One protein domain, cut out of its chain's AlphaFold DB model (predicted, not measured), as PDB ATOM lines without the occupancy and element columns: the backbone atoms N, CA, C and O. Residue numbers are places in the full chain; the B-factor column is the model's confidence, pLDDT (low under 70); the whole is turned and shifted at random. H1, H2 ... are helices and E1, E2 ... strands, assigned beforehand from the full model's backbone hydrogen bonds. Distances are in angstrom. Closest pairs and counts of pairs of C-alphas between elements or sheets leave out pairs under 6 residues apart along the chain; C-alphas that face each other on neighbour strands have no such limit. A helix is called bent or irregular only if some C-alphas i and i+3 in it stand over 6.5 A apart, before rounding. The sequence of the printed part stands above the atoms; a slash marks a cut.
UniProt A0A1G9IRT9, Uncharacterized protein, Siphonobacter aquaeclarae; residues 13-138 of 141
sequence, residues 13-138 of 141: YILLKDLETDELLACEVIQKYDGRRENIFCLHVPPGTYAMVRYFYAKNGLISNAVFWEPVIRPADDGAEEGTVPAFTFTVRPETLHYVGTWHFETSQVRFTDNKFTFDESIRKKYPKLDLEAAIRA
ATOM      1  N   TYR A  13     -50.677 -47.926 141.384       82.56
ATOM      2  CA  TYR A  13     -51.364 -48.042 142.673       82.56
ATOM      3  C   TYR A  13     -52.870 -48.140 142.507       82.56
ATOM      4  O   TYR A  13     -53.459 -47.564 141.594       82.56
ATOM      5  N   ILE A  14     -53.499 -48.808 143.462       85.62
ATOM      6  CA  ILE A  14     -54.940 -48.764 143.669       85.62
ATOM      7  C   ILE A  14     -55.188 -48.005 144.963       85.62
ATOM      8  O   ILE A  14     -54.545 -48.288 145.970       85.62
ATOM      9  N   LEU A  15     -56.113 -47.051 144.939       88.69
ATOM     10  CA  LEU A  15     -56.554 -46.355 146.137       88.69
ATOM     11  C   LEU A  15     -57.853 -46.985 146.633       88.69
ATOM     12  O   LEU A  15     -58.888 -46.899 145.963       88.69
ATOM     13  N   LEU A  16     -57.775 -47.610 147.801       90.81
ATOM     14  CA  LEU A  16     -58.918 -48.146 148.526       90.81
ATOM     15  C   LEU A  16     -59.273 -47.206 149.672       90.81
ATOM     16  O   LEU A  16     -58.388 -46.610 150.280       90.81
ATOM     17  N   LYS A  17     -60.561 -47.088 149.967       91.94
ATOM     18  CA  LYS A  17     -61.074 -46.423 151.158       91.94
ATOM     19  C   LYS A  17     -61.676 -47.472 152.074       91.94
ATOM     20  O   LYS A  17     -62.592 -48.174 151.653       91.94
ATOM     21  N   ASP A  18     -61.164 -47.579 153.287       92.75
ATOM     22  CA  ASP A  18     -61.809 -48.346 154.343       92.75
ATOM     23  C   ASP A  18     -63.107 -47.634 154.745       92.75
ATOM     24  O   ASP A  18     -63.107 -46.438 155.042       92.75
ATOM     25  N   LEU A  19     -64.235 -48.340 154.675       90.75
ATOM     26  CA  LEU A  19     -65.541 -47.757 154.977       90.75
ATOM     27  C   LEU A  19     -65.848 -47.705 156.473       90.75
ATOM     28  O   LEU A  19     -66.755 -46.978 156.866       90.75
ATOM     29  N   GLU A  20     -65.118 -48.453 157.299       90.12
ATOM     30  CA  GLU A  20     -65.282 -48.429 158.751       90.12
ATOM     31  C   GLU A  20     -64.433 -47.322 159.380       90.12
ATOM     32  O   GLU A  20     -64.911 -46.604 160.259       90.12
ATOM     33  N   THR A  21     -63.187 -47.158 158.922       92.69
ATOM     34  CA  THR A  21     -62.235 -46.194 159.510       92.69
ATOM     35  C   THR A  21     -62.118 -44.876 158.745       92.69
ATOM     36  O   THR A  21     -61.494 -43.943 159.246       92.69
ATOM     37  N   ASP A  22     -62.709 -44.779 157.551       89.06
ATOM     38  CA  ASP A  22     -62.557 -43.655 156.610       89.06
ATOM     39  C   ASP A  22     -61.119 -43.481 156.066       89.06
ATOM     40  O   ASP A  22     -60.828 -42.523 155.345       89.06
ATOM     41  N   GLU A  23     -60.207 -44.417 156.360       92.81
ATOM     42  CA  GLU A  23     -58.804 -44.344 155.951       92.81
ATOM     43  C   GLU A  23     -58.600 -44.686 154.467       92.81
ATOM     44  O   GLU A  23     -59.276 -45.536 153.884       92.81
ATOM     45  N   LEU A  24     -57.607 -44.043 153.846       90.88
ATOM     46  CA  LEU A  24     -57.197 -44.313 152.470       90.88
ATOM     47  C   LEU A  24     -55.942 -45.188 152.431       90.88
ATOM     48  O   LEU A  24     -54.885 -44.801 152.927       90.88
ATOM     49  N   LEU A  25     -56.034 -46.330 151.751       90.19
ATOM     50  CA  LEU A  25     -54.929 -47.255 151.527       90.19
ATOM     51  C   LEU A  25     -54.453 -47.165 150.076       90.19
ATOM     52  O   LEU A  25     -55.177 -47.512 149.141       90.19
ATOM     53  N   ALA A  26     -53.208 -46.725 149.885       88.44
ATOM     54  CA  ALA A  26     -52.529 -46.783 148.596       88.44
ATOM     55  C   ALA A  26     -51.846 -48.150 148.433       88.44
ATOM     56  O   ALA A  26     -50.776 -48.410 148.982       88.44
ATOM     57  N   CYS A  27     -52.475 -49.037 147.674       85.25
ATOM     58  CA  CYS A  27     -52.004 -50.392 147.447       85.25
ATOM     59  C   CYS A  27     -51.072 -50.454 146.231       85.25
ATOM     60  O   CYS A  27     -51.514 -50.276 145.094       85.25
ATOM     61  N   GLU A  28     -49.787 -50.738 146.463       79.50
ATOM     62  CA  GLU A  28     -48.809 -50.967 145.392       79.50
ATOM     63  C   GLU A  28     -49.163 -52.210 144.573       79.50
ATOM     64  O   GLU A  28     -49.150 -53.336 145.071       79.50
ATOM     65  N   VAL A  29     -49.400 -52.021 143.277       73.75
ATOM     66  CA  VAL A  29     -49.511 -53.125 142.324       73.75
ATOM     67  C   VAL A  29     -48.088 -53.615 142.049       73.75
ATOM     68  O   VAL A  29     -47.301 -52.955 141.369       73.75
ATOM     69  N   ILE A  30     -47.716 -54.766 142.623       58.06
ATOM     70  CA  ILE A  30     -46.354 -55.324 142.539       58.06
ATOM     71  C   ILE A  30     -46.108 -55.943 141.154       58.06
ATOM     72  O   ILE A  30     -46.009 -57.157 141.005       58.06
ATOM     73  N   GLN A  31     -45.969 -55.091 140.140       55.84
ATOM     74  CA  GLN A  31     -45.188 -55.331 138.926       55.84
ATOM     75  C   GLN A  31     -44.533 -54.005 138.530       55.84
ATOM     76  O   GLN A  31     -44.913 -53.354 137.566       55.84
ATOM     77  N   LYS A  32     -43.520 -53.595 139.308       49.50
ATOM     78  CA  LYS A  32     -42.786 -52.319 139.168       49.50
ATOM     79  C   LYS A  32     -42.120 -52.092 137.796       49.50
ATOM     80  O   LYS A  32     -41.497 -51.053 137.614       49.50
ATOM     81  N   TYR A  33     -42.218 -53.032 136.849       49.47
ATOM     82  CA  TYR A  33     -41.422 -53.042 135.616       49.47
ATOM     83  C   TYR A  33     -42.183 -53.425 134.338       49.47
ATOM     84  O   TYR A  33     -41.561 -53.429 133.279       49.47
ATOM     85  N   ASP A  34     -43.491 -53.714 134.395       51.28
ATOM     86  CA  ASP A  34     -44.302 -53.933 133.191       51.28
ATOM     87  C   ASP A  34     -45.291 -52.770 133.021       51.28
ATOM     88  O   ASP A  34     -46.194 -52.562 133.828       51.28
ATOM     89  N   GLY A  35     -45.081 -51.959 131.982       49.50
ATOM     90  CA  GLY A  35     -45.954 -50.833 131.631       49.50
ATOM     91  C   GLY A  35     -47.275 -51.264 130.987       49.50
ATOM     92  O   GLY A  35     -48.004 -50.417 130.468       49.50
ATOM     93  N   ARG A  36     -47.567 -52.569 130.948       56.22
ATOM     94  CA  ARG A  36     -48.860 -53.089 130.511       56.22
ATOM     95  C   ARG A  36     -49.954 -52.690 131.496       56.22
ATOM     96  O   ARG A  36     -49.755 -52.614 132.705       56.22
ATOM     97  N   ARG A  37     -51.129 -52.450 130.921       55.91
ATOM     98  CA  ARG A  37     -52.391 -52.194 131.624       55.91
ATOM     99  C   ARG A  37     -52.884 -53.432 132.385       55.91
ATOM    100  O   ARG A  37     -53.573 -53.311 133.387       55.91
ATOM    101  N   GLU A  38     -52.520 -54.619 131.906       62.72
ATOM    102  CA  GLU A  38     -52.902 -55.904 132.487       62.72
ATOM    103  C   GLU A  38     -51.831 -56.368 133.473       62.72
ATOM    104  O   GLU A  38     -50.757 -56.807 133.066       62.72
ATOM    105  N   ASN A  39     -52.122 -56.279 134.771       72.44
ATOM    106  CA  ASN A  39     -51.208 -56.719 135.817       72.44
ATOM    107  C   ASN A  39     -51.902 -57.646 136.810       72.44
ATOM    108  O   ASN A  39     -52.959 -57.339 137.353       72.44
ATOM    109  N   ILE A  40     -51.247 -58.771 137.092       78.12
ATOM    110  CA  ILE A  40     -51.592 -59.635 138.220       78.12
ATOM    111  C   ILE A  40     -50.937 -59.052 139.466       78.12
ATOM    112  O   ILE A  40     -49.708 -58.920 139.507       78.12
ATOM    113  N   PHE A  41     -51.743 -58.775 140.485       81.69
ATOM    114  CA  PHE A  41     -51.284 -58.310 141.786       81.69
ATOM    115  C   PHE A  41     -51.966 -59.073 142.920       81.69
ATOM    116  O   PHE A  41     -53.045 -59.635 142.761       81.69
ATOM    117  N   CYS A  42     -51.295 -59.104 144.068       84.00
ATOM    118  CA  CYS A  42     -51.782 -59.689 145.308       84.00
ATOM    119  C   CYS A  42     -51.435 -58.712 146.428       84.00
ATOM    120  O   CYS A  42     -50.287 -58.273 146.520       84.00
ATOM    121  N   LEU A  43     -52.423 -58.359 147.244       86.25
ATOM    122  CA  LEU A  43     -52.305 -57.352 148.291       86.25
ATOM    123  C   LEU A  43     -52.598 -57.990 149.642       86.25
ATOM    124  O   LEU A  43     -53.426 -58.891 149.740       86.25
ATOM    125  N   HIS A  44     -51.927 -57.491 150.672       88.12
ATOM    126  CA  HIS A  44     -52.270 -57.776 152.054       88.12
ATOM    127  C   HIS A  44     -52.879 -56.511 152.650       88.12
ATOM    128  O   HIS A  44     -52.221 -55.470 152.684       88.12
ATOM    129  N   VAL A  45     -54.136 -56.603 153.071       90.31
ATOM    130  CA  VAL A  45     -54.894 -55.515 153.698       90.31
ATOM    131  C   VAL A  45     -55.542 -56.036 154.981       90.31
ATOM    132  O   VAL A  45     -55.754 -57.250 155.086       90.31
ATOM    133  N   PRO A  46     -55.837 -55.164 155.959       92.25
ATOM    134  CA  PRO A  46     -56.641 -55.546 157.110       92.25
ATOM    135  C   PRO A  46     -58.014 -56.113 156.696       92.25
ATOM    136  O   PRO A  46     -58.471 -55.899 155.570       92.25
ATOM    137  N   PRO A  47     -58.686 -56.865 157.579       93.75
ATOM    138  CA  PRO A  47     -60.090 -57.203 157.387       93.75
ATOM    139  C   PRO A  47     -60.951 -55.937 157.421       93.75
ATOM    140  O   PRO A  47     -60.710 -55.068 158.254       93.75
ATOM    141  N   GLY A  48     -61.962 -55.864 156.559       92.62
ATOM    142  CA  GLY A  48     -62.840 -54.699 156.460       92.62
ATOM    143  C   GLY A  48     -63.629 -54.661 155.155       92.62
ATOM    144  O   GLY A  48     -63.485 -55.534 154.287       92.62
ATOM    145  N   THR A  49     -64.469 -53.640 155.012       92.94
ATOM    146  CA  THR A  49     -65.158 -53.329 153.756       92.94
ATOM    147  C   THR A  49     -64.502 -52.132 153.094       92.94
ATOM    148  O   THR A  49     -64.387 -51.058 153.678       92.94
ATOM    149  N   TYR A  50     -64.105 -52.318 151.840       91.81
ATOM    150  CA  TYR A  50     -63.350 -51.334 151.084       91.81
ATOM    151  C   TYR A  50     -64.161 -50.819 149.907       91.81
ATOM    152  O   TYR A  50     -64.718 -51.605 149.142       91.81
ATOM    153  N   ALA A  51     -64.168 -49.501 149.733       90.38
ATOM    154  CA  ALA A  51     -64.574 -48.845 148.502       90.38
ATOM    155  C   ALA A  51     -63.362 -48.604 147.603       90.38
ATOM    156  O   ALA A  51     -62.303 -48.147 148.037       90.38
ATOM    157  N   MET A  52     -63.529 -48.879 146.317       87.25
ATOM    158  CA  MET A  52     -62.528 -48.579 145.306       87.25
ATOM    159  C   MET A  52     -62.673 -47.129 144.860       87.25
ATOM    160  O   MET A  52     -63.732 -46.728 144.387       87.25
ATOM    161  N   VAL A  53     -61.605 -46.342 144.999       84.25
ATOM    162  CA  VAL A  53     -61.658 -44.895 144.752       84.25
ATOM    163  C   VAL A  53     -61.015 -44.549 143.414       84.25
ATOM    164  O   VAL A  53     -61.619 -43.879 142.573       84.25
ATOM    165  N   ARG A  54     -59.766 -44.982 143.209       83.44
ATOM    166  CA  ARG A  54     -58.955 -44.618 142.038       83.44
ATOM    167  C   ARG A  54     -58.008 -45.736 141.638       83.44
ATOM    168  O   ARG A  54     -57.479 -46.442 142.495       83.44
ATOM    169  N   TYR A  55     -57.725 -45.803 140.345       81.12
ATOM    170  CA  TYR A  55     -56.585 -46.531 139.807       81.12
ATOM    171  C   TYR A  55     -55.562 -45.545 139.237       81.12
ATOM    172  O   TYR A  55     -55.906 -44.602 138.521       81.12
ATOM    173  N   PHE A  56     -54.302 -45.746 139.605       78.19
ATOM    174  CA  PHE A  56     -53.156 -44.979 139.145       78.19
ATOM    175  C   PHE A  56     -52.261 -45.882 138.310       78.19
ATOM    176  O   PHE A  56     -51.769 -46.902 138.804       78.19
ATOM    177  N   TYR A  57     -51.987 -45.474 137.075       72.81
ATOM    178  CA  TYR A  57     -51.002 -46.149 136.244       72.81
ATOM    179  C   TYR A  57     -50.179 -45.161 135.438       72.81
ATOM    180  O   TYR A  57     -50.610 -44.058 135.096       72.81
ATOM    181  N   ALA A  58     -48.972 -45.595 135.107       70.69
ATOM    182  CA  ALA A  58     -48.096 -44.867 134.223       70.69
ATOM    183  C   ALA A  58     -47.928 -45.617 132.907       70.69
ATOM    184  O   ALA A  58     -47.678 -46.822 132.882       70.69
ATOM    185  N   LYS A  59     -48.020 -44.878 131.805       67.94
ATOM    186  CA  LYS A  59     -47.654 -45.357 130.479       67.94
ATOM    187  C   LYS A  59     -46.253 -44.853 130.165       67.94
ATOM    188  O   LYS A  59     -46.046 -43.653 129.978       67.94
ATOM    189  N   ASN A  60     -45.297 -45.772 130.090       64.00
ATOM    190  CA  ASN A  60     -43.937 -45.432 129.689       64.00
ATOM    191  C   ASN A  60     -43.904 -45.252 128.166       64.00
ATOM    192  O   ASN A  60     -44.167 -46.193 127.416       64.00
ATOM    193  N   GLY A  61     -43.628 -44.033 127.709       60.66
ATOM    194  CA  GLY A  61     -43.402 -43.720 126.303       60.66
ATOM    195  C   GLY A  61     -41.911 -43.656 125.971       60.66
ATOM    196  O   GLY A  61     -41.058 -43.558 126.851       60.66
ATOM    197  N   LEU A  62     -41.589 -43.670 124.676       55.47
ATOM    198  CA  LEU A  62     -40.206 -43.560 124.192       55.47
ATOM    199  C   LEU A  62     -39.572 -42.189 124.521       55.47
ATOM    200  O   LEU A  62     -38.360 -42.094 124.666       55.47
ATOM    201  N   ILE A  63     -40.400 -41.139 124.631       55.72
ATOM    202  CA  ILE A  63     -39.979 -39.734 124.800       55.72
ATOM    203  C   ILE A  63     -40.347 -39.185 126.187       55.72
ATOM    204  O   ILE A  63     -39.611 -38.381 126.751       55.72
ATOM    205  N   SER A  64     -41.480 -39.604 126.755       58.09
ATOM    206  CA  SER A  64     -41.897 -39.205 128.100       58.09
ATOM    207  C   SER A  64     -42.768 -40.275 128.747       58.09
ATOM    208  O   SER A  64     -43.448 -41.048 128.067       58.09
ATOM    209  N   ASN A  65     -42.738 -40.305 130.076       66.25
ATOM    210  CA  ASN A  65     -43.682 -41.074 130.872       66.25
ATOM    211  C   ASN A  65     -44.948 -40.232 131.068       66.25
ATOM    212  O   ASN A  65     -44.857 -39.067 131.456       66.25
ATOM    213  N   ALA A  66     -46.115 -40.820 130.821       70.06
ATOM    214  CA  ALA A  66     -47.405 -40.211 131.124       70.06
ATOM    215  C   ALA A  66     -48.024 -40.906 132.336       70.06
ATOM    216  O   ALA A  66     -47.972 -42.131 132.447       70.06
ATOM    217  N   VAL A  67     -48.609 -40.121 133.234       70.06
ATOM    218  CA  VAL A  67     -49.295 -40.603 134.432       70.06
ATOM    219  C   VAL A  67     -50.788 -40.384 134.253       70.06
ATOM    220  O   VAL A  67     -51.206 -39.286 133.888       70.06
ATOM    221  N   PHE A  68     -51.575 -41.417 134.528       74.06
ATOM    222  CA  PHE A  68     -53.025 -41.393 134.416       74.06
ATOM    223  C   PHE A  68     -53.661 -41.680 135.772       74.06
ATOM    224  O   PHE A  68     -53.208 -42.542 136.531       74.06
ATOM    225  N   TRP A  69     -54.739 -40.952 136.050       75.19
ATOM    226  CA  TRP A  69     -55.696 -41.280 137.094       75.19
ATOM    227  C   TRP A  69     -56.995 -41.718 136.432       75.19
ATOM    228  O   TRP A  69     -57.474 -41.072 135.503       75.19
ATOM    229  N   GLU A  70     -57.584 -42.801 136.914       73.50
ATOM    230  CA  GLU A  70     -58.915 -43.208 136.485       73.50
ATOM    231  C   GLU A  70     -59.809 -43.321 137.722       73.50
ATOM    232  O   GLU A  70     -59.480 -44.061 138.660       73.50
ATOM    233  N   PRO A  71     -60.888 -42.517 137.799       73.12
ATOM    234  CA  PRO A  71     -61.825 -42.624 138.897       73.12
ATOM    235  C   PRO A  71     -62.597 -43.937 138.752       73.12
ATOM    236  O   PRO A  71     -63.052 -44.290 137.664       73.12
ATOM    237  N   VAL A  72     -62.746 -44.664 139.855       75.50
ATOM    238  CA  VAL A  72     -63.491 -45.923 139.867       75.50
ATOM    239  C   VAL A  72     -64.942 -45.616 140.206       75.50
ATOM    240  O   VAL A  72     -65.356 -45.669 141.359       75.50
ATOM    241  N   ILE A  73     -65.697 -45.207 139.190       68.75
ATOM    242  CA  ILE A  73     -67.085 -44.766 139.343       68.75
ATOM    243  C   ILE A  73     -68.007 -45.915 138.953       68.75
ATOM    244  O   ILE A  73     -67.915 -46.435 137.837       68.75
ATOM    245  N   ARG A  74     -68.920 -46.293 139.851       67.62
ATOM    246  CA  ARG A  74     -70.068 -47.114 139.471       67.62
ATOM    247  C   ARG A  74     -71.157 -46.188 138.907       67.62
ATOM    248  O   ARG A  74     -71.400 -45.130 139.492       67.62
ATOM    249  N   PRO A  75     -71.805 -46.539 137.782       63.94
ATOM    250  CA  PRO A  75     -72.965 -45.789 137.317       63.94
ATOM    251  C   PRO A  75     -74.038 -45.771 138.407       63.94
ATOM    252  O   PRO A  75     -74.272 -46.792 139.053       63.94
ATOM    253  N   ALA A  76     -74.664 -44.613 138.617       61.94
ATOM    254  CA  ALA A  76     -75.822 -44.519 139.493       61.94
ATOM    255  C   ALA A  76     -76.927 -45.446 138.972       61.94
ATOM    256  O   ALA A  76     -77.236 -45.422 137.779       61.94
ATOM    257  N   ASP A  77     -77.501 -46.257 139.857       61.12
ATOM    258  CA  ASP A  77     -78.768 -46.917 139.562       61.12
ATOM    259  C   ASP A  77     -79.862 -45.834 139.507       61.12
ATOM    260  O   ASP A  77     -79.784 -44.831 140.230       61.12
ATOM    261  N   ASP A  78     -80.877 -46.017 138.660       51.84
ATOM    262  CA  ASP A  78     -82.034 -45.117 138.608       51.84
ATOM    263  C   ASP A  78     -82.661 -45.027 140.015       51.84
ATOM    264  O   ASP A  78     -83.228 -45.998 140.519       51.84
ATOM    265  N   GLY A  79     -82.523 -43.870 140.674       55.62
ATOM    266  CA  GLY A  79     -82.994 -43.639 142.048       55.62
ATOM    267  C   GLY A  79     -81.907 -43.511 143.124       55.62
ATOM    268  O   GLY A  79     -82.252 -43.406 144.299       55.62
ATOM    269  N   ALA A  80     -80.618 -43.495 142.768       58.31
ATOM    270  CA  ALA A  80     -79.563 -43.119 143.711       58.31
ATOM    271  C   ALA A  80     -79.755 -41.673 144.210       58.31
ATOM    272  O   ALA A  80     -80.039 -40.771 143.419       58.31
ATOM    273  N   GLU A  81     -79.590 -41.446 145.516       54.16
ATOM    274  CA  GLU A  81     -79.657 -40.104 146.104       54.16
ATOM    275  C   GLU A  81     -78.612 -39.180 145.459       54.16
ATOM    276  O   GLU A  81     -77.431 -39.536 145.360       54.16
ATOM    277  N   GLU A  82     -79.040 -37.984 145.034       46.59
ATOM    278  CA  GLU A  82     -78.149 -36.944 144.510       46.59
ATOM    279  C   GLU A  82     -76.986 -36.701 145.484       46.59
ATOM    280  O   GLU A  82     -77.183 -36.333 146.639       46.59
ATOM    281  N   GLY A  83     -75.754 -36.913 145.010       52.06
ATOM    282  CA  GLY A  83     -74.531 -36.753 145.804       52.06
ATOM    283  C   GLY A  83     -73.900 -38.060 146.290       52.06
ATOM    284  O   GLY A  83     -72.738 -38.044 146.701       52.06
ATOM    285  N   THR A  84     -74.588 -39.197 146.165       55.12
ATOM    286  CA  THR A  84     -74.018 -40.512 146.486       55.12
ATOM    287  C   THR A  84     -73.470 -41.142 145.214       55.12
ATOM    288  O   THR A  84     -74.206 -41.740 144.434       55.12
ATOM    289  N   VAL A  85     -72.165 -40.999 144.964       57.28
ATOM    290  CA  VAL A  85     -71.513 -41.767 143.897       57.28
ATOM    291  C   VAL A  85     -71.432 -43.214 144.382       57.28
ATOM    292  O   VAL A  85     -70.741 -43.458 145.376       57.28
ATOM    293  N   PRO A  86     -72.112 -44.178 143.737       64.12
ATOM    294  CA  PRO A  86     -71.963 -45.560 144.135       64.12
ATOM    295  C   PRO A  86     -70.501 -45.958 143.903       64.12
ATOM    296  O   PRO A  86     -69.914 -45.702 142.848       64.12
ATOM    297  N   ALA A  87     -69.882 -46.523 144.933       75.75
ATOM    298  CA  ALA A  87     -68.526 -47.036 144.856       75.75
ATOM    299  C   ALA A  87     -68.586 -48.544 144.653       75.75
ATOM    300  O   ALA A  87     -69.444 -49.215 145.222       75.75
ATOM    301  N   PHE A  88     -67.647 -49.079 143.879       86.88
ATOM    302  CA  PHE A  88     -67.437 -50.517 143.863       86.88
ATOM    303  C   PHE A  88     -66.874 -50.951 145.210       86.88
ATOM    304  O   PHE A  88     -65.824 -50.454 145.630       86.88
ATOM    305  N   THR A  89     -67.575 -51.859 145.883       89.56
ATOM    306  CA  THR A  89     -67.202 -52.321 147.221       89.56
ATOM    307  C   THR A  89     -66.918 -53.812 147.261       89.56
ATOM    308  O   THR A  89     -67.535 -54.601 146.544       89.56
ATOM    309  N   PHE A  90     -65.980 -54.208 148.116       90.38
ATOM    310  CA  PHE A  90     -65.724 -55.605 148.454       90.38
ATOM    311  C   PHE A  90     -65.350 -55.733 149.931       90.38
ATOM    312  O   PHE A  90     -64.875 -54.784 150.552       90.38
ATOM    313  N   THR A  91     -65.548 -56.926 150.489       92.06
ATOM    314  CA  THR A  91     -65.235 -57.217 151.894       92.06
ATOM    315  C   THR A  91     -64.131 -58.253 151.978       92.06
ATOM    316  O   THR A  91     -64.193 -59.288 151.310       92.06
ATOM    317  N   VAL A  92     -63.150 -57.982 152.835       92.00
ATOM    318  CA  VAL A  92     -62.059 -58.893 153.179       92.00
ATOM    319  C   VAL A  92     -62.292 -59.414 154.591       92.00
ATOM    320  O   VAL A  92     -62.379 -58.650 155.548       92.00
ATOM    321  N   ARG A  93     -62.410 -60.733 154.724       91.44
ATOM    322  CA  ARG A  93     -62.477 -61.426 156.015       91.44
ATOM    323  C   ARG A  93     -61.078 -61.699 156.593       91.44
ATOM    324  O   ARG A  93     -60.112 -61.794 155.834       91.44
ATOM    325  N   PRO A  94     -60.959 -61.876 157.923       92.69
ATOM    326  CA  PRO A  94     -59.706 -62.285 158.551       92.69
ATOM    327  C   PRO A  94     -59.156 -63.585 157.963       92.69
ATOM    328  O   PRO A  94     -59.925 -64.480 157.614       92.69
ATOM    329  N   GLU A  95     -57.825 -63.661 157.851       90.44
ATOM    330  CA  GLU A  95     -57.058 -64.880 157.539       90.44
ATOM    331  C   GLU A  95     -57.520 -65.645 156.288       90.44
ATOM    332  O   GLU A  95     -57.352 -66.858 156.178       90.44
ATOM    333  N   THR A  96     -58.107 -64.946 155.318       92.62
ATOM    334  CA  THR A  96     -58.692 -65.571 154.127       92.62
ATOM    335  C   THR A  96     -58.206 -64.904 152.851       92.62
ATOM    336  O   THR A  96     -58.069 -63.682 152.751       92.62
ATOM    337  N   LEU A  97     -57.950 -65.730 151.838       93.81
ATOM    338  CA  LEU A  97     -57.589 -65.259 150.509       93.81
ATOM    339  C   LEU A  97     -58.855 -64.860 149.753       93.81
ATOM    340  O   LEU A  97     -59.814 -65.630 149.695       93.81
ATOM    341  N   HIS A  98     -58.850 -63.673 149.152       94.12
ATOM    342  CA  HIS A  98     -59.968 -63.178 148.357       94.12
ATOM    343  C   HIS A  98     -59.534 -62.942 146.915       94.12
ATOM    344  O   HIS A  98     -58.480 -62.365 146.648       94.12
ATOM    345  N   TYR A  99     -60.382 -63.363 145.987       93.44
ATOM    346  CA  TYR A  99     -60.273 -63.049 144.574       93.44
ATOM    347  C   TYR A  99     -61.292 -61.959 144.225       93.44
ATOM    348  O   TYR A  99     -62.503 -62.167 144.338       93.44
ATOM    349  N   VAL A 100     -60.787 -60.802 143.795       91.00
ATOM    350  CA  VAL A 100     -61.568 -59.580 143.521       91.00
ATOM    351  C   VAL A 100     -61.798 -59.329 142.024       91.00
ATOM    352  O   VAL A 100     -62.132 -58.220 141.617       91.00
ATOM    353  N   GLY A 101     -61.631 -60.354 141.184       91.12
ATOM    354  CA  GLY A 101     -61.908 -60.262 139.749       91.12
ATOM    355  C   GLY A 101     -60.767 -59.683 138.913       91.12
ATOM    356  O   GLY A 101     -59.782 -59.158 139.426       91.12
ATOM    357  N   THR A 102     -60.924 -59.751 137.589       88.62
ATOM    358  CA  THR A 102     -60.152 -58.918 136.651       88.62
ATOM    359  C   THR A 102     -60.835 -57.574 136.484       88.62
ATOM    360  O   THR A 102     -62.052 -57.511 136.291       88.62
ATOM    361  N   TRP A 103     -60.037 -56.516 136.578       85.69
ATOM    362  CA  TRP A 103     -60.496 -55.136 136.574       85.69
ATOM    363  C   TRP A 103     -60.334 -54.570 135.172       85.69
ATOM    364  O   TRP A 103     -59.261 -54.670 134.579       85.69
ATOM    365  N   HIS A 104     -61.409 -54.001 134.646       84.06
ATOM    366  CA  HIS A 104     -61.474 -53.498 133.281       84.06
ATOM    367  C   HIS A 104     -61.793 -52.019 133.329       84.06
ATOM    368  O   HIS A 104     -62.817 -51.596 133.872       84.06
ATOM    369  N   PHE A 105     -60.884 -51.253 132.758       76.69
ATOM    370  CA  PHE A 105     -60.827 -49.806 132.883       76.69
ATOM    371  C   PHE A 105     -60.930 -49.127 131.504       76.69
ATOM    372  O   PHE A 105     -60.679 -47.936 131.349       76.69
ATOM    373  N   GLU A 106     -61.175 -49.900 130.437       75.50
ATOM    374  CA  GLU A 106     -61.019 -49.445 129.044       75.50
ATOM    375  C   GLU A 106     -62.012 -48.354 128.655       75.50
ATOM    376  O   GLU A 106     -61.797 -47.642 127.675       75.50
ATOM    377  N   THR A 107     -63.085 -48.227 129.424       72.38
ATOM    378  CA  THR A 107     -64.133 -47.235 129.258       72.38
ATOM    379  C   THR A 107     -64.312 -46.467 130.564       72.38
ATOM    380  O   THR A 107     -63.802 -46.855 131.614       72.38
ATOM    381  N   SER A 108     -65.085 -45.383 130.523       66.12
ATOM    382  CA  SER A 108     -65.477 -44.646 131.730       66.12
ATOM    383  C   SER A 108     -66.299 -45.482 132.718       66.12
ATOM    384  O   SER A 108     -66.425 -45.099 133.878       66.12
ATOM    385  N   GLN A 109     -66.867 -46.606 132.272       73.75
ATOM    386  CA  GLN A 109     -67.635 -47.525 133.099       73.75
ATOM    387  C   GLN A 109     -66.750 -48.702 133.507       73.75
ATOM    388  O   GLN A 109     -66.545 -49.644 132.738       73.75
ATOM    389  N   VAL A 110     -66.245 -48.655 134.739       79.88
ATOM    390  CA  VAL A 110     -65.435 -49.744 135.291       79.88
ATOM    391  C   VAL A 110     -66.283 -51.011 135.393       79.88
ATOM    392  O   VAL A 110     -67.435 -50.970 135.829       79.88
ATOM    393  N   ARG A 111     -65.711 -52.147 134.989       84.56
ATOM    394  CA  ARG A 111     -66.357 -53.461 135.105       84.56
ATOM    395  C   ARG A 111     -65.405 -54.492 135.695       84.56
ATOM    396  O   ARG A 111     -64.190 -54.428 135.507       84.56
ATOM    397  N   PHE A 112     -65.982 -55.492 136.346       88.06
ATOM    398  CA  PHE A 112     -65.255 -56.601 136.951       88.06
ATOM    399  C   PHE A 112     -65.726 -57.903 136.327       88.06
ATOM    400  O   PHE A 112     -66.926 -58.122 136.167       88.06
ATOM    401  N   THR A 113     -64.790 -58.774 135.964       91.81
ATOM    402  CA  THR A 113     -65.129 -60.115 135.473       91.81
ATOM    403  C   THR A 113     -64.603 -61.173 136.416       91.81
ATOM    404  O   THR A 113     -63.432 -61.135 136.801       91.81
ATOM    405  N   ASP A 114     -65.445 -62.156 136.714       94.31
ATOM    406  CA  ASP A 114     -65.026 -63.383 137.376       94.31
ATOM    407  C   ASP A 114     -64.419 -64.341 136.343       94.31
ATOM    408  O   ASP A 114     -65.131 -65.008 135.595       94.31
ATOM    409  N   ASN A 115     -63.088 -64.388 136.287       93.62
ATOM    410  CA  ASN A 115     -62.334 -65.369 135.508       93.62
ATOM    411  C   ASN A 115     -61.433 -66.226 136.413       93.62
ATOM    412  O   ASN A 115     -60.369 -66.674 135.977       93.62
ATOM    413  N   LYS A 116     -61.865 -66.468 137.665       93.94
ATOM    414  CA  LYS A 116     -61.060 -67.114 138.715       93.94
ATOM    415  C   LYS A 116     -60.356 -68.381 138.244       93.94
ATOM    416  O   LYS A 116     -59.172 -68.533 138.486       93.94
ATOM    417  N   PHE A 117     -61.058 -69.269 137.540       93.50
ATOM    418  CA  PHE A 117     -60.476 -70.539 137.095       93.50
ATOM    419  C   PHE A 117     -59.250 -70.334 136.191       93.50
ATOM    420  O   PHE A 117     -58.182 -70.881 136.448       93.50
ATOM    421  N   THR A 118     -59.378 -69.497 135.159       91.81
ATOM    422  CA  THR A 118     -58.267 -69.180 134.251       91.81
ATOM    423  C   THR A 118     -57.158 -68.414 134.971       91.81
ATOM    424  O   THR A 118     -55.977 -68.647 134.717       91.81
ATOM    425  N   PHE A 119     -57.531 -67.519 135.889       91.00
ATOM    426  CA  PHE A 119     -56.581 -66.770 136.702       91.00
ATOM    427  C   PHE A 119     -55.752 -67.693 137.605       91.00
ATOM    428  O   PHE A 119     -54.523 -67.622 137.558       91.00
ATOM    429  N   ASP A 120     -56.393 -68.591 138.351       93.56
ATOM    430  CA  ASP A 120     -55.740 -69.529 139.267       93.56
ATOM    431  C   ASP A 120     -54.691 -70.367 138.530       93.56
ATOM    432  O   ASP A 120     -53.540 -70.437 138.962       93.56
ATOM    433  N   GLU A 121     -55.044 -70.917 137.365       92.56
ATOM    434  CA  GLU A 121     -54.115 -71.687 136.530       92.56
ATOM    435  C   GLU A 121     -52.903 -70.858 136.079       92.56
ATOM    436  O   GLU A 121     -51.774 -71.357 136.058       92.56
ATOM    437  N   SER A 122     -53.099 -69.568 135.785       89.25
ATOM    438  CA  SER A 122     -52.010 -68.673 135.376       89.25
ATOM    439  C   SER A 122     -51.038 -68.329 136.515       89.25
ATOM    440  O   SER A 122     -49.857 -68.074 136.258       89.25
ATOM    441  N   ILE A 123     -51.496 -68.350 137.775       89.50
ATOM    442  CA  ILE A 123     -50.705 -67.895 138.929       89.50
ATOM    443  C   ILE A 123     -50.217 -69.016 139.847       89.50
ATOM    444  O   ILE A 123     -49.266 -68.794 140.599       89.50
ATOM    445  N   ARG A 124     -50.794 -70.224 139.766       91.38
ATOM    446  CA  ARG A 124     -50.503 -71.368 140.655       91.38
ATOM    447  C   ARG A 124     -49.009 -71.669 140.773       91.38
ATOM    448  O   ARG A 124     -48.500 -71.898 141.865       91.38
ATOM    449  N   LYS A 125     -48.275 -71.602 139.655       89.44
ATOM    450  CA  LYS A 125     -46.815 -71.814 139.638       89.44
ATOM    451  C   LYS A 125     -46.033 -70.678 140.303       89.44
ATOM    452  O   LYS A 125     -44.991 -70.930 140.899       89.44
ATOM    453  N   LYS A 126     -46.508 -69.434 140.180       85.56
ATOM    454  CA  LYS A 126     -45.847 -68.234 140.723       85.56
ATOM    455  C   LYS A 126     -46.101 -68.076 142.224       85.56
ATOM    456  O   LYS A 126     -45.219 -67.602 142.935       85.56
ATOM    457  N   TYR A 127     -47.269 -68.501 142.705       87.75
ATOM    458  CA  TYR A 127     -47.676 -68.395 144.106       87.75
ATOM    459  C   TYR A 127     -48.111 -69.753 144.682       87.75
ATOM    460  O   TYR A 127     -49.256 -69.908 145.096       87.75
ATOM    461  N   PRO A 128     -47.199 -70.738 144.775       89.50
ATOM    462  CA  PRO A 128     -47.542 -72.102 145.193       89.50
ATOM    463  C   PRO A 128     -47.976 -72.216 146.663       89.50
ATOM    464  O   PRO A 128     -48.465 -73.259 147.075       89.50
ATOM    465  N   LYS A 129     -47.756 -71.167 147.468       91.12
ATOM    466  CA  LYS A 129     -48.142 -71.110 148.887       91.12
ATOM    467  C   LYS A 129     -49.549 -70.552 149.114       91.12
ATOM    468  O   LYS A 129     -50.012 -70.570 150.249       91.12
ATOM    469  N   LEU A 130     -50.183 -69.995 148.084       90.62
ATOM    470  CA  LEU A 130     -51.550 -69.503 148.192       90.62
ATOM    471  C   LEU A 130     -52.512 -70.667 147.977       90.62
ATOM    472  O   LEU A 130     -52.419 -71.367 146.969       90.62
ATOM    473  N   ASP A 131     -53.454 -70.838 148.899       93.38
ATOM    474  CA  ASP A 131     -54.579 -71.750 148.707       93.38
ATOM    475  C   ASP A 131     -55.610 -71.094 147.778       93.38
ATOM    476  O   ASP A 131     -56.583 -70.467 148.203       93.38
ATOM    477  N   LEU A 132     -55.327 -71.174 146.477       93.50
ATOM    478  CA  LEU A 132     -56.168 -70.584 145.441       93.50
ATOM    479  C   LEU A 132     -57.549 -71.239 145.406       93.50
ATOM    480  O   LEU A 132     -58.531 -70.562 145.125       93.50
ATOM    481  N   GLU A 133     -57.652 -72.531 145.713       92.56
ATOM    482  CA  GLU A 133     -58.914 -73.271 145.666       92.56
ATOM    483  C   GLU A 133     -59.872 -72.810 146.768       92.56
ATOM    484  O   GLU A 133     -61.052 -72.593 146.484       92.56
ATOM    485  N   ALA A 134     -59.356 -72.540 147.971       93.75
ATOM    486  CA  ALA A 134     -60.128 -71.988 149.083       93.75
ATOM    487  C   ALA A 134     -60.429 -70.478 148.970       93.75
ATOM    488  O   ALA A 134     -61.151 -69.933 149.808       93.75
ATOM    489  N   ALA A 135     -59.896 -69.780 147.960       94.44
ATOM    490  CA  ALA A 135     -60.064 -68.335 147.835       94.44
ATOM    491  C   ALA A 135     -61.535 -67.920 147.638       94.44
ATOM    492  O   ALA A 135     -62.228 -68.384 146.724       94.44
ATOM    493  N   ILE A 136     -61.988 -66.968 148.454       94.75
ATOM    494  CA  ILE A 136     -63.346 -66.421 148.431       94.75
ATOM    495  C   ILE A 136     -63.491 -65.465 147.245       94.75
ATOM    496  O   ILE A 136     -62.693 -64.548 147.065       94.75
ATOM    497  N   ARG A 137     -64.543 -65.636 146.440       94.19
ATOM    498  CA  ARG A 137     -64.879 -64.689 145.367       94.19
ATOM    499  C   ARG A 137     -65.562 -63.463 145.966       94.19
ATOM    500  O   ARG A 137     -66.711 -63.546 146.389       94.19
ATOM    501  N   ALA A 138     -64.865 -62.334 145.969       92.19
ATOM    502  CA  ALA A 138     -65.358 -61.043 146.437       92.19
ATOM    503  C   ALA A 138     -65.313 -60.031 145.289       92.19
ATOM    504  O   ALA A 138     -64.622 -59.018 145.353       92.19
TER     505      ALA A 138
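This is residues 13 to 138 of the 141 residues of an uncharacterized protein of Siphonobacter aquaeclarae (UniProt A0A1G9IRT9). With little regular structure, the domain is a strongly twisted five-stranded sheet, E1 to E5, built on long, bent E3, plus a small hairpin, E6 and E7, and one short helix, H1; residues 78 to 83 stick out. The printed part has 126 residues, 49 in named elements, ordered E1 E2 E3 E4 E5 E6 E7 H1. Mostly strand, antiparallel and compact, it spans 47 by 45 by 26 A, with radius of gyration of the C-alphas 15.8 A.

E1, residues 13 to 18, and E2, 24 to 28, form a hairpin, with N 16 and O 25 2.9 A apart. E3, 48 to 60, lies on the other side of E1, with N 15 and O 54 2.9 A apart. E3 bends by 60 degrees at residue 51. E4, 65 to 71, and E5, 89 to 92, lie on the side of E3 opposite E1; N 57 and O 68 are 3.2 A apart, N 50 and O 90 2.9 A. E6, 102 to 104, and E7, 111 to 113, form a hairpin, with N 104 and O 111 2.9 A apart. H1, 116 to 123, is not on the five-stranded sheet; its O i to N i+4 pairs are within hydrogen-bond range.

E1 begins at C-alpha 13 (-51.364, -48.042, 142.673). E3 is 34.1 A long. H1 ends at C-alpha 123 (-50.705, -67.895, 138.929).

The printed part has no cut. The links E2 to E3 and E4 to E5 are long. pLDDT is under 70 at residues 30 to 38, 59 to 65, 73 to 86 and 108.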